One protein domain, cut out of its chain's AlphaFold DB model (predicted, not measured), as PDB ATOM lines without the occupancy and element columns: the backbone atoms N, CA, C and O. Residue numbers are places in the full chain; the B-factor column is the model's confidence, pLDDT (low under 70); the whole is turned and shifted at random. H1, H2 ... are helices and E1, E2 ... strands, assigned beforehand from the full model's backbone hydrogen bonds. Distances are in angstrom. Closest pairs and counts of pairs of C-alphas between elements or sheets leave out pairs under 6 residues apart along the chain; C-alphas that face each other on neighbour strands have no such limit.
ATOM      1  N   LEU A   3      -8.017   4.344 130.969       95.00
ATOM      2  CA  LEU A   3      -8.483   5.402 130.071       95.00
ATOM      3  C   LEU A   3      -9.949   5.152 129.741       95.00
ATOM      4  O   LEU A   3     -10.256   4.162 129.085       95.00
ATOM      5  N   LEU A   4     -10.840   6.027 130.205       95.56
ATOM      6  CA  LEU A   4     -12.262   5.955 129.876       95.56
ATOM      7  C   LEU A   4     -12.444   6.209 128.376       95.56
ATOM      8  O   LEU A   4     -12.008   7.238 127.866       95.56
ATOM      9  N   THR A   5     -13.085   5.276 127.679       95.44
ATOM     10  CA  THR A   5     -13.316   5.355 126.228       95.44
ATOM     11  C   THR A   5     -14.781   5.565 125.871       95.44
ATOM     12  O   THR A   5     -15.089   5.995 124.764       95.44
ATOM     13  N   GLY A   6     -15.690   5.310 126.808       94.75
ATOM     14  CA  GLY A   6     -17.113   5.548 126.630       94.75
ATOM     15  C   GLY A   6     -17.878   5.284 127.915       94.75
ATOM     16  O   GLY A   6     -17.419   4.544 128.786       94.75
ATOM     17  N   PHE A   7     -19.053   5.885 128.040       95.19
ATOM     18  CA  PHE A   7     -19.973   5.599 129.131       95.19
ATOM     19  C   PHE A   7     -21.418   5.861 128.709       95.19
ATOM     20  O   PHE A   7     -21.677   6.544 127.720       95.19
ATOM     21  N   ALA A   8     -22.348   5.299 129.469       93.81
ATOM     22  CA  ALA A   8     -23.779   5.501 129.337       93.81
ATOM     23  C   ALA A   8     -24.432   5.519 130.722       93.81
ATOM     24  O   ALA A   8     -24.096   4.699 131.585       93.81
ATOM     25  N   VAL A   9     -25.390   6.428 130.900       93.25
ATOM     26  CA  VAL A   9     -26.329   6.420 132.025       93.25
ATOM     27  C   VAL A   9     -27.550   5.607 131.601       93.25
ATOM     28  O   VAL A   9     -28.161   5.882 130.571       93.25
ATOM     29  N   ILE A  10     -27.880   4.569 132.364       92.50
ATOM     30  CA  ILE A  10     -28.959   3.627 132.064       92.50
ATOM     31  C   ILE A  10     -29.969   3.663 133.206       92.50
ATOM     32  O   ILE A  10     -29.666   3.261 134.329       92.50
ATOM     33  N   ASN A  11     -31.194   4.079 132.900       89.19
ATOM     34  CA  ASN A  11     -32.323   3.982 133.817       89.19
ATOM     35  C   ASN A  11     -32.894   2.558 133.766       89.19
ATOM     36  O   ASN A  11     -33.424   2.134 132.738       89.19
ATOM     37  N   ASN A  12     -32.759   1.796 134.853       83.81
ATOM     38  CA  ASN A  12     -33.265   0.428 134.954       83.81
ATOM     39  C   ASN A  12     -34.237   0.273 136.140       83.81
ATOM     40  O   ASN A  12     -34.480   1.207 136.902       83.81
ATOM     41  N   ARG A  13     -34.815  -0.925 136.311       84.25
ATOM     42  CA  ARG A  13     -35.791  -1.203 137.385       84.25
ATOM     43  C   ARG A  13     -35.236  -0.975 138.802       84.25
ATOM     44  O   ARG A  13     -36.013  -0.720 139.715       84.25
ATOM     45  N   ASN A  14     -33.925  -1.090 138.976       79.62
ATOM     46  CA  ASN A  14     -33.227  -0.962 140.252       79.62
ATOM     47  C   ASN A  14     -32.653   0.452 140.473       79.62
ATOM     48  O   ASN A  14     -31.921   0.643 141.438       79.62
ATOM     49  N   GLY A  15     -32.957   1.414 139.594       85.12
ATOM     50  CA  GLY A  15     -32.455   2.786 139.656       85.12
ATOM     51  C   GLY A  15     -31.514   3.133 138.500       85.12
ATOM     52  O   GLY A  15     -31.548   2.515 137.430       85.12
ATOM     53  N   LYS A  16     -30.674   4.152 138.708       91.06
ATOM     54  CA  LYS A  16     -29.675   4.589 137.723       91.06
ATOM     55  C   LYS A  16     -28.466   3.650 137.748       91.06
ATOM     56  O   LYS A  16     -27.973   3.275 138.808       91.06
ATOM     57  N   MET A  17     -27.966   3.272 136.579       92.56
ATOM     58  CA  MET A  17     -26.760   2.464 136.404       92.56
ATOM     59  C   MET A  17     -25.801   3.174 135.458       92.56
ATOM     60  O   MET A  17     -26.216   3.674 134.416       92.56
ATOM     61  N   ILE A  18     -24.513   3.160 135.787       94.06
ATOM     62  CA  ILE A  18     -23.455   3.610 134.885       94.06
ATOM     63  C   ILE A  18     -22.823   2.387 134.248       94.06
ATOM     64  O   ILE A  18     -22.323   1.506 134.944       94.06
ATOM     65  N   SER A  19     -22.844   2.338 132.920       95.81
ATOM     66  CA  SER A  19     -22.083   1.380 132.122       95.81
ATOM     67  C   SER A  19     -20.954   2.128 131.437       95.81
ATOM     68  O   SER A  19     -21.204   3.142 130.792       95.81
ATOM     69  N   TYR A  20     -19.724   1.638 131.530       96.25
ATOM     70  CA  TYR A  20     -18.569   2.300 130.929       96.25
ATOM     71  C   TYR A  20     -17.600   1.319 130.286       96.25
ATOM     72  O   TYR A  20     -17.528   0.137 130.633       96.25
ATOM     73  N   THR A  21     -16.846   1.842 129.326       98.00
ATOM     74  CA  THR A  21     -15.750   1.143 128.676       98.00
ATOM     75  C   THR A  21     -14.440   1.857 128.941       98.00
ATOM     76  O   THR A  21     -14.386   3.088 128.975       98.00
ATOM     77  N   TYR A  22     -13.371   1.094 129.129       97.88
ATOM     78  CA  TYR A  22     -12.040   1.653 129.295       97.88
ATOM     79  C   TYR A  22     -10.962   0.774 128.673       97.88
ATOM     80  O   TYR A  22     -11.101  -0.444 128.541       97.88
ATOM     81  N   ASP A  23      -9.857   1.422 128.344       97.56
ATOM     82  CA  ASP A  23      -8.610   0.783 127.960       97.56
ATOM     83  C   ASP A  23      -7.630   0.834 129.137       97.56
ATOM     84  O   ASP A  23      -7.703   1.709 130.008       97.56
ATOM     85  N   THR A  24      -6.686  -0.100 129.181       96.88
ATOM     86  CA  THR A  24      -5.561  -0.037 130.114       96.88
ATOM     87  C   THR A  24      -4.279   0.219 129.351       96.88
ATOM     88  O   THR A  24      -3.976  -0.464 128.376       96.88
ATOM     89  N   VAL A  25      -3.515   1.200 129.818       95.31
ATOM     90  CA  VAL A  25      -2.216   1.558 129.246       95.31
ATOM     91  C   VAL A  25      -1.108   1.424 130.281       95.31
ATOM     92  O   VAL A  25      -1.344   1.519 131.494       95.31
ATOM     93  N   ASP A  26       0.107   1.175 129.808       93.69
ATOM     94  CA  ASP A  26       1.317   1.209 130.620       93.69
ATOM     95  C   ASP A  26       1.763   2.648 130.944       93.69
ATOM     96  O   ASP A  26       1.131   3.624 130.541       93.69
ATOM     97  N   GLU A  27       2.841   2.785 131.717       91.38
ATOM     98  CA  GLU A  27       3.395   4.089 132.118       91.38
ATOM     99  C   GLU A  27       3.941   4.909 130.941       91.38
ATOM    100  O   GLU A  27       4.111   6.119 131.054       91.38
ATOM    101  N   LYS A  28       4.204   4.261 129.805       91.94
ATOM    102  CA  LYS A  28       4.688   4.887 128.575       91.94
ATOM    103  C   LYS A  28       3.545   5.207 127.604       91.94
ATOM    104  O   LYS A  28       3.809   5.703 126.514       91.94
ATOM    105  N   GLY A  29       2.295   4.937 127.990       87.31
ATOM    106  CA  GLY A  29       1.105   5.156 127.169       87.31
ATOM    107  C   GLY A  29       0.805   4.033 126.172       87.31
ATOM    108  O   GLY A  29      -0.093   4.186 125.349       87.31
ATOM    109  N   SER A  30       1.510   2.900 126.235       94.31
ATOM    110  CA  SER A  30       1.254   1.759 125.351       94.31
ATOM    111  C   SER A  30       0.031   0.976 125.817       94.31
ATOM    112  O   SER A  30      -0.122   0.697 127.009       94.31
ATOM    113  N   LEU A  31      -0.819   0.576 124.872       95.31
ATOM    114  CA  LEU A  31      -2.017  -0.217 125.134       95.31
ATOM    115  C   LEU A  31      -1.651  -1.606 125.683       95.31
ATOM    116  O   LEU A  31      -0.917  -2.358 125.045       95.31
ATOM    117  N   LYS A  32      -2.177  -1.949 126.862       95.88
ATOM    118  CA  LYS A  32      -2.085  -3.293 127.459       95.88
ATOM    119  C   LYS A  32      -3.346  -4.114 127.223       95.88
ATOM    120  O   LYS A  32      -3.262  -5.315 127.003       95.88
ATOM    121  N   ASP A  33      -4.502  -3.469 127.307       94.50
ATOM    122  CA  ASP A  33      -5.805  -4.111 127.166       94.50
ATOM    123  C   ASP A  33      -6.819  -3.072 126.699       94.50
ATOM    124  O   ASP A  33      -6.673  -1.893 127.027       94.50
ATOM    125  N   SER A  34      -7.839  -3.494 125.962       94.94
ATOM    126  CA  SER A  34      -8.796  -2.576 125.349       94.94
ATOM    127  C   SER A  34     -10.228  -3.057 125.486       94.94
ATOM    128  O   SER A  34     -10.489  -4.257 125.596       94.94
ATOM    129  N   ASN A  35     -11.160  -2.102 125.457       93.19
ATOM    130  CA  ASN A  35     -12.598  -2.346 125.434       93.19
ATOM    131  C   ASN A  35     -13.067  -3.175 126.641       93.19
ATOM    132  O   ASN A  35     -13.962  -4.021 126.536       93.19
ATOM    133  N   LYS A  36     -12.456  -2.943 127.811       97.56
ATOM    134  CA  LYS A  36     -12.960  -3.490 129.069       97.56
ATOM    135  C   LYS A  36     -14.279  -2.819 129.386       97.56
ATOM    136  O   LYS A  36     -14.347  -1.597 129.380       97.56
ATOM    137  N   LYS A  37     -15.307  -3.621 129.657       97.31
ATOM    138  CA  LYS A  37     -16.655  -3.145 129.970       97.31
ATOM    139  C   LYS A  37     -16.976  -3.464 131.416       97.31
ATOM    140  O   LYS A  37     -16.851  -4.614 131.832       97.31
ATOM    141  N   GLU A  38     -17.400  -2.454 132.150       96.88
ATOM    142  CA  GLU A  38     -17.830  -2.568 133.538       96.88
ATOM    143  C   GLU A  38     -19.090  -1.726 133.746       96.88
ATOM    144  O   GLU A  38     -19.423  -0.845 132.948       96.88
ATOM    145  N   SER A  39     -19.817  -2.023 134.816       94.81
ATOM    146  CA  SER A  39     -21.004  -1.267 135.189       94.81
ATOM    147  C   SER A  39     -21.243  -1.331 136.687       94.81
ATOM    148  O   SER A  39     -20.972  -2.366 137.300       94.81
ATOM    149  N   PHE A  40     -21.820  -0.277 137.252       93.44
ATOM    150  CA  PHE A  40     -22.277  -0.253 138.641       93.44
ATOM    151  C   PHE A  40     -23.614   0.482 138.771       93.44
ATOM    152  O   PHE A  40     -23.976   1.315 137.940       93.44
ATOM    153  N   VAL A  41     -24.360   0.138 139.820       92.00
ATOM    154  CA  VAL A  41     -25.605   0.820 140.191       92.00
ATOM    155  C   VAL A  41     -25.250   2.045 141.026       92.00
ATOM    156  O   VAL A  41     -24.426   1.946 141.930       92.00
ATOM    157  N   VAL A  42     -25.871   3.181 140.721       91.06
ATOM    158  CA  VAL A  42     -25.760   4.401 141.521       91.06
ATOM    159  C   VAL A  42     -26.631   4.217 142.756       91.06
ATOM    160  O   VAL A  42     -27.846   4.058 142.641       91.06
ATOM    161  N   LEU A  43     -26.008   4.182 143.929       87.62
ATOM    162  CA  LEU A  43     -26.719   4.009 145.188       87.62
ATOM    163  C   LEU A  43     -27.192   5.362 145.728       87.62
ATOM    164  O   LEU A  43     -26.489   6.363 145.623       87.62
ATOM    165  N   GLU A  44     -28.365   5.387 146.361       81.38
ATOM    166  CA  GLU A  44     -28.957   6.619 146.914       81.38
ATOM    167  C   GLU A  44     -28.103   7.278 148.009       81.38
ATOM    168  O   GLU A  44     -28.251   8.464 148.271       81.38
ATOM    169  N   ASN A  45     -27.214   6.528 148.666       88.06
ATOM    170  CA  ASN A  45     -26.320   7.055 149.697       88.06
ATOM    171  C   ASN A  45     -25.011   7.653 149.140       88.06
ATOM    172  O   ASN A  45     -24.187   8.113 149.929       88.06
ATOM    173  N   GLU A  46     -24.807   7.652 147.819       88.88
ATOM    174  CA  GLU A  46     -23.635   8.228 147.144       88.88
ATOM    175  C   GLU A  46     -23.985   9.573 146.485       88.88
ATOM    176  O   GLU A  46     -24.026   9.708 145.261       88.88
ATOM    177  N   GLU A  47     -24.244  10.587 147.314       89.31
ATOM    178  CA  GLU A  47     -24.774  11.894 146.883       89.31
ATOM    179  C   GLU A  47     -23.907  12.596 145.821       89.31
ATOM    180  O   GLU A  47     -24.428  13.169 144.862       89.31
ATOM    181  N   GLU A  48     -22.577  12.522 145.945       91.12
ATOM    182  CA  GLU A  48     -21.649  13.125 144.975       91.12
ATOM    183  C   GLU A  48     -21.788  12.490 143.586       91.12
ATOM    184  O   GLU A  48     -21.853  13.189 142.572       91.12
ATOM    185  N   LEU A  49     -21.877  11.159 143.540       89.81
ATOM    186  CA  LEU A  49     -22.038  10.413 142.301       89.81
ATOM    187  C   LEU A  49     -23.402  10.703 141.673       89.81
ATOM    188  O   LEU A  49     -23.488  10.936 140.468       89.81
ATOM    189  N   LYS A  50     -24.462  10.733 142.483       90.62
ATOM    190  CA  LYS A  50     -25.815  11.068 142.033       90.62
ATOM    191  C   LYS A  50     -25.871  12.457 141.397       90.62
ATOM    192  O   LYS A  50     -26.334  12.583 140.265       90.62
ATOM    193  N   THR A  51     -25.309  13.455 142.079       93.25
ATOM    194  CA  THR A  51     -25.222  14.837 141.584       93.25
ATOM    195  C   THR A  51     -24.487  14.905 140.244       93.25
ATOM    196  O   THR A  51     -24.933  15.577 139.314       93.25
ATOM    197  N   ALA A  52     -23.373  14.177 140.106       92.38
ATOM    198  CA  ALA A  52     -22.619  14.134 138.855       92.38
ATOM    199  C   ALA A  52     -23.433  13.518 137.703       92.38
ATOM    200  O   ALA A  52     -23.403  14.029 136.582       92.38
ATOM    201  N   VAL A  53     -24.177  12.441 137.972       91.88
ATOM    202  CA  VAL A  53     -25.026  11.775 136.973       91.88
ATOM    203  C   VAL A  53     -26.177  12.673 136.528       91.88
ATOM    204  O   VAL A  53     -26.419  12.790 135.330       91.88
ATOM    205  N   GLU A  54     -26.841  13.352 137.459       91.88
ATOM    206  CA  GLU A  54     -27.915  14.306 137.149       91.88
ATOM    207  C   GLU A  54     -27.406  15.487 136.313       91.88
ATOM    208  O   GLU A  54     -28.046  15.881 135.339       91.88
ATOM    209  N   GLY A  55     -26.211  16.002 136.620       93.44
ATOM    210  CA  GLY A  55     -25.575  17.041 135.810       93.44
ATOM    211  C   GLY A  55     -25.301  16.594 134.369       93.44
ATOM    212  O   GLY A  55     -25.514  17.365 133.432       93.44
ATOM    213  N   LEU A  56     -24.867  15.345 134.172       90.94
ATOM    214  CA  LEU A  56     -24.662  14.774 132.835       90.94
ATOM    215  C   LEU A  56     -25.979  14.631 132.067       90.94
ATOM    216  O   LEU A  56     -26.026  14.964 130.884       90.94
ATOM    217  N   GLU A  57     -27.041  14.169 132.726       91.25
ATOM    218  CA  GLU A  57     -28.372  14.065 132.117       91.25
ATOM    219  C   GLU A  57     -28.892  15.441 131.683       91.25
ATOM    220  O   GLU A  57     -29.332  15.590 130.543       91.25
ATOM    221  N   GLN A  58     -28.743  16.467 132.528       94.19
ATOM    222  CA  GLN A  58     -29.154  17.832 132.195       94.19
ATOM    223  C   GLN A  58     -28.373  18.406 131.009       94.19
ATOM    224  O   GLN A  58     -28.950  19.069 130.148       94.19
ATOM    225  N   LEU A  59     -27.060  18.161 130.936       93.88
ATOM    226  CA  LEU A  59     -26.239  18.601 129.804       93.88
ATOM    227  C   LEU A  59     -26.725  17.991 128.485       93.88
ATOM    228  O   LEU A  59     -26.787  18.688 127.471       93.88
ATOM    229  N   VAL A  60     -27.081  16.704 128.498       90.00
ATOM    230  CA  VAL A  60     -27.626  16.015 127.323       90.00
ATOM    231  C   VAL A  60     -29.004  16.563 126.961       90.00
ATOM    232  O   VAL A  60     -29.242  16.852 125.793       90.00
ATOM    233  N   GLU A  61     -29.890  16.758 127.940       92.88
ATOM    234  CA  GLU A  61     -31.224  17.320 127.713       92.88
ATOM    235  C   GLU A  61     -31.155  18.731 127.119       92.88
ATOM    236  O   GLU A  61     -31.824  19.021 126.129       92.88
ATOM    237  N   ASN A  62     -30.289  19.590 127.659       95.38
ATOM    238  CA  ASN A  62     -30.075  20.932 127.126       95.38
ATOM    239  C   ASN A  62     -29.594  20.875 125.674       95.38
ATOM    240  O   ASN A  62     -30.124  21.587 124.833       95.38
ATOM    241  N   ARG A  63     -28.639  19.989 125.363       93.25
ATOM    242  CA  ARG A  63     -28.136  19.800 123.996       93.25
ATOM    243  C   ARG A  63     -29.207  19.277 123.036       93.25
ATOM    244  O   ARG A  63     -29.163  19.598 121.855       93.25
ATOM    245  N   MET A  64     -30.136  18.450 123.510       92.25
ATOM    246  CA  MET A  64     -31.254  17.945 122.703       92.25
ATOM    247  C   MET A  64     -32.312  19.014 122.421       92.25
ATOM    248  O   MET A  64     -32.966  18.950 121.385       92.25
ATOM    249  N   ASN A  65     -32.483  19.953 123.351       93.69
ATOM    250  CA  ASN A  65     -33.491  21.009 123.299       93.69
ATOM    251  C   ASN A  65     -32.919  22.371 122.870       93.69
ATOM    252  O   ASN A  65     -33.630  23.370 122.939       93.69
ATOM    253  N   GLU A  66     -31.648  22.438 122.463       91.56
ATOM    254  CA  GLU A  66     -31.105  23.613 121.782       91.56
ATOM    255  C   GLU A  66     -31.893  23.802 120.475       91.56
ATOM    256  O   GLU A  66     -31.778  22.993 119.555       91.56
TER     257      GLU A  66
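Overview. This is residues 3 to 66 of the 68 residues of an uncharacterized protein of Anaerosalibacter bizertensis (UniProt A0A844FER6). A long, twisted ribbon of three strands, E1, E2 and E3, has one helix, H1, set crosswise near the end where E1 turns into E2. The helix only grazes the ribbon, with residues 50 to 57, and residues 58 to 66 stick out, of which 58 to 64 belong to H1. The 64 printed residues hold three named strands and then one named helix, a mixed class; the sheet's order is E1 - E2 - E3, antiparallel throughout. The whole is loose, with a radius of gyration of the C-alphas of 14.5 A, and spans 39 by 31 by 20 A.

Arrangement. E1, residues 3 to 12, and E2, residues 15 to 25, form a hairpin, antiparallel at 166 degrees, with N 8 and O 19 within hydrogen-bond range at 2.8 A. E2 and E3, residues 31 to 41, form a second hairpin, antiparallel at 168 degrees, with N 20 and O 38 at 2.9 A. The three make a meander, each strand the antiparallel neighbour of the one before. E1 bends by 53 degrees at residue 6, and E3 by 55 degrees at residue 35. H1, residues 47 to 64, is on the sheet but only grazes it; its closest C-alphas to E1 are those of Val 53 and Val 9, 7.4 A apart. E2 and H1 are near each other. Every O i to N i+4 pair in H1 is within hydrogen-bond range.

Along the chain. E1 begins at C-alpha 3 (-8.483, 5.402, 130.071) and measures 25.7 A. E2 measures 32.0 A and E3 28.0 A. H1 measures 25.8 A and ends at C-alpha 64 (-31.254, 17.945, 122.703).

Size, cuts and confidence. The C-alphas of Arg 13 and Lys 28 are the two farthest apart, 41.9 A. The printed part has no cut, and its three links are tight. No printed residue is under 70 in pLDDT.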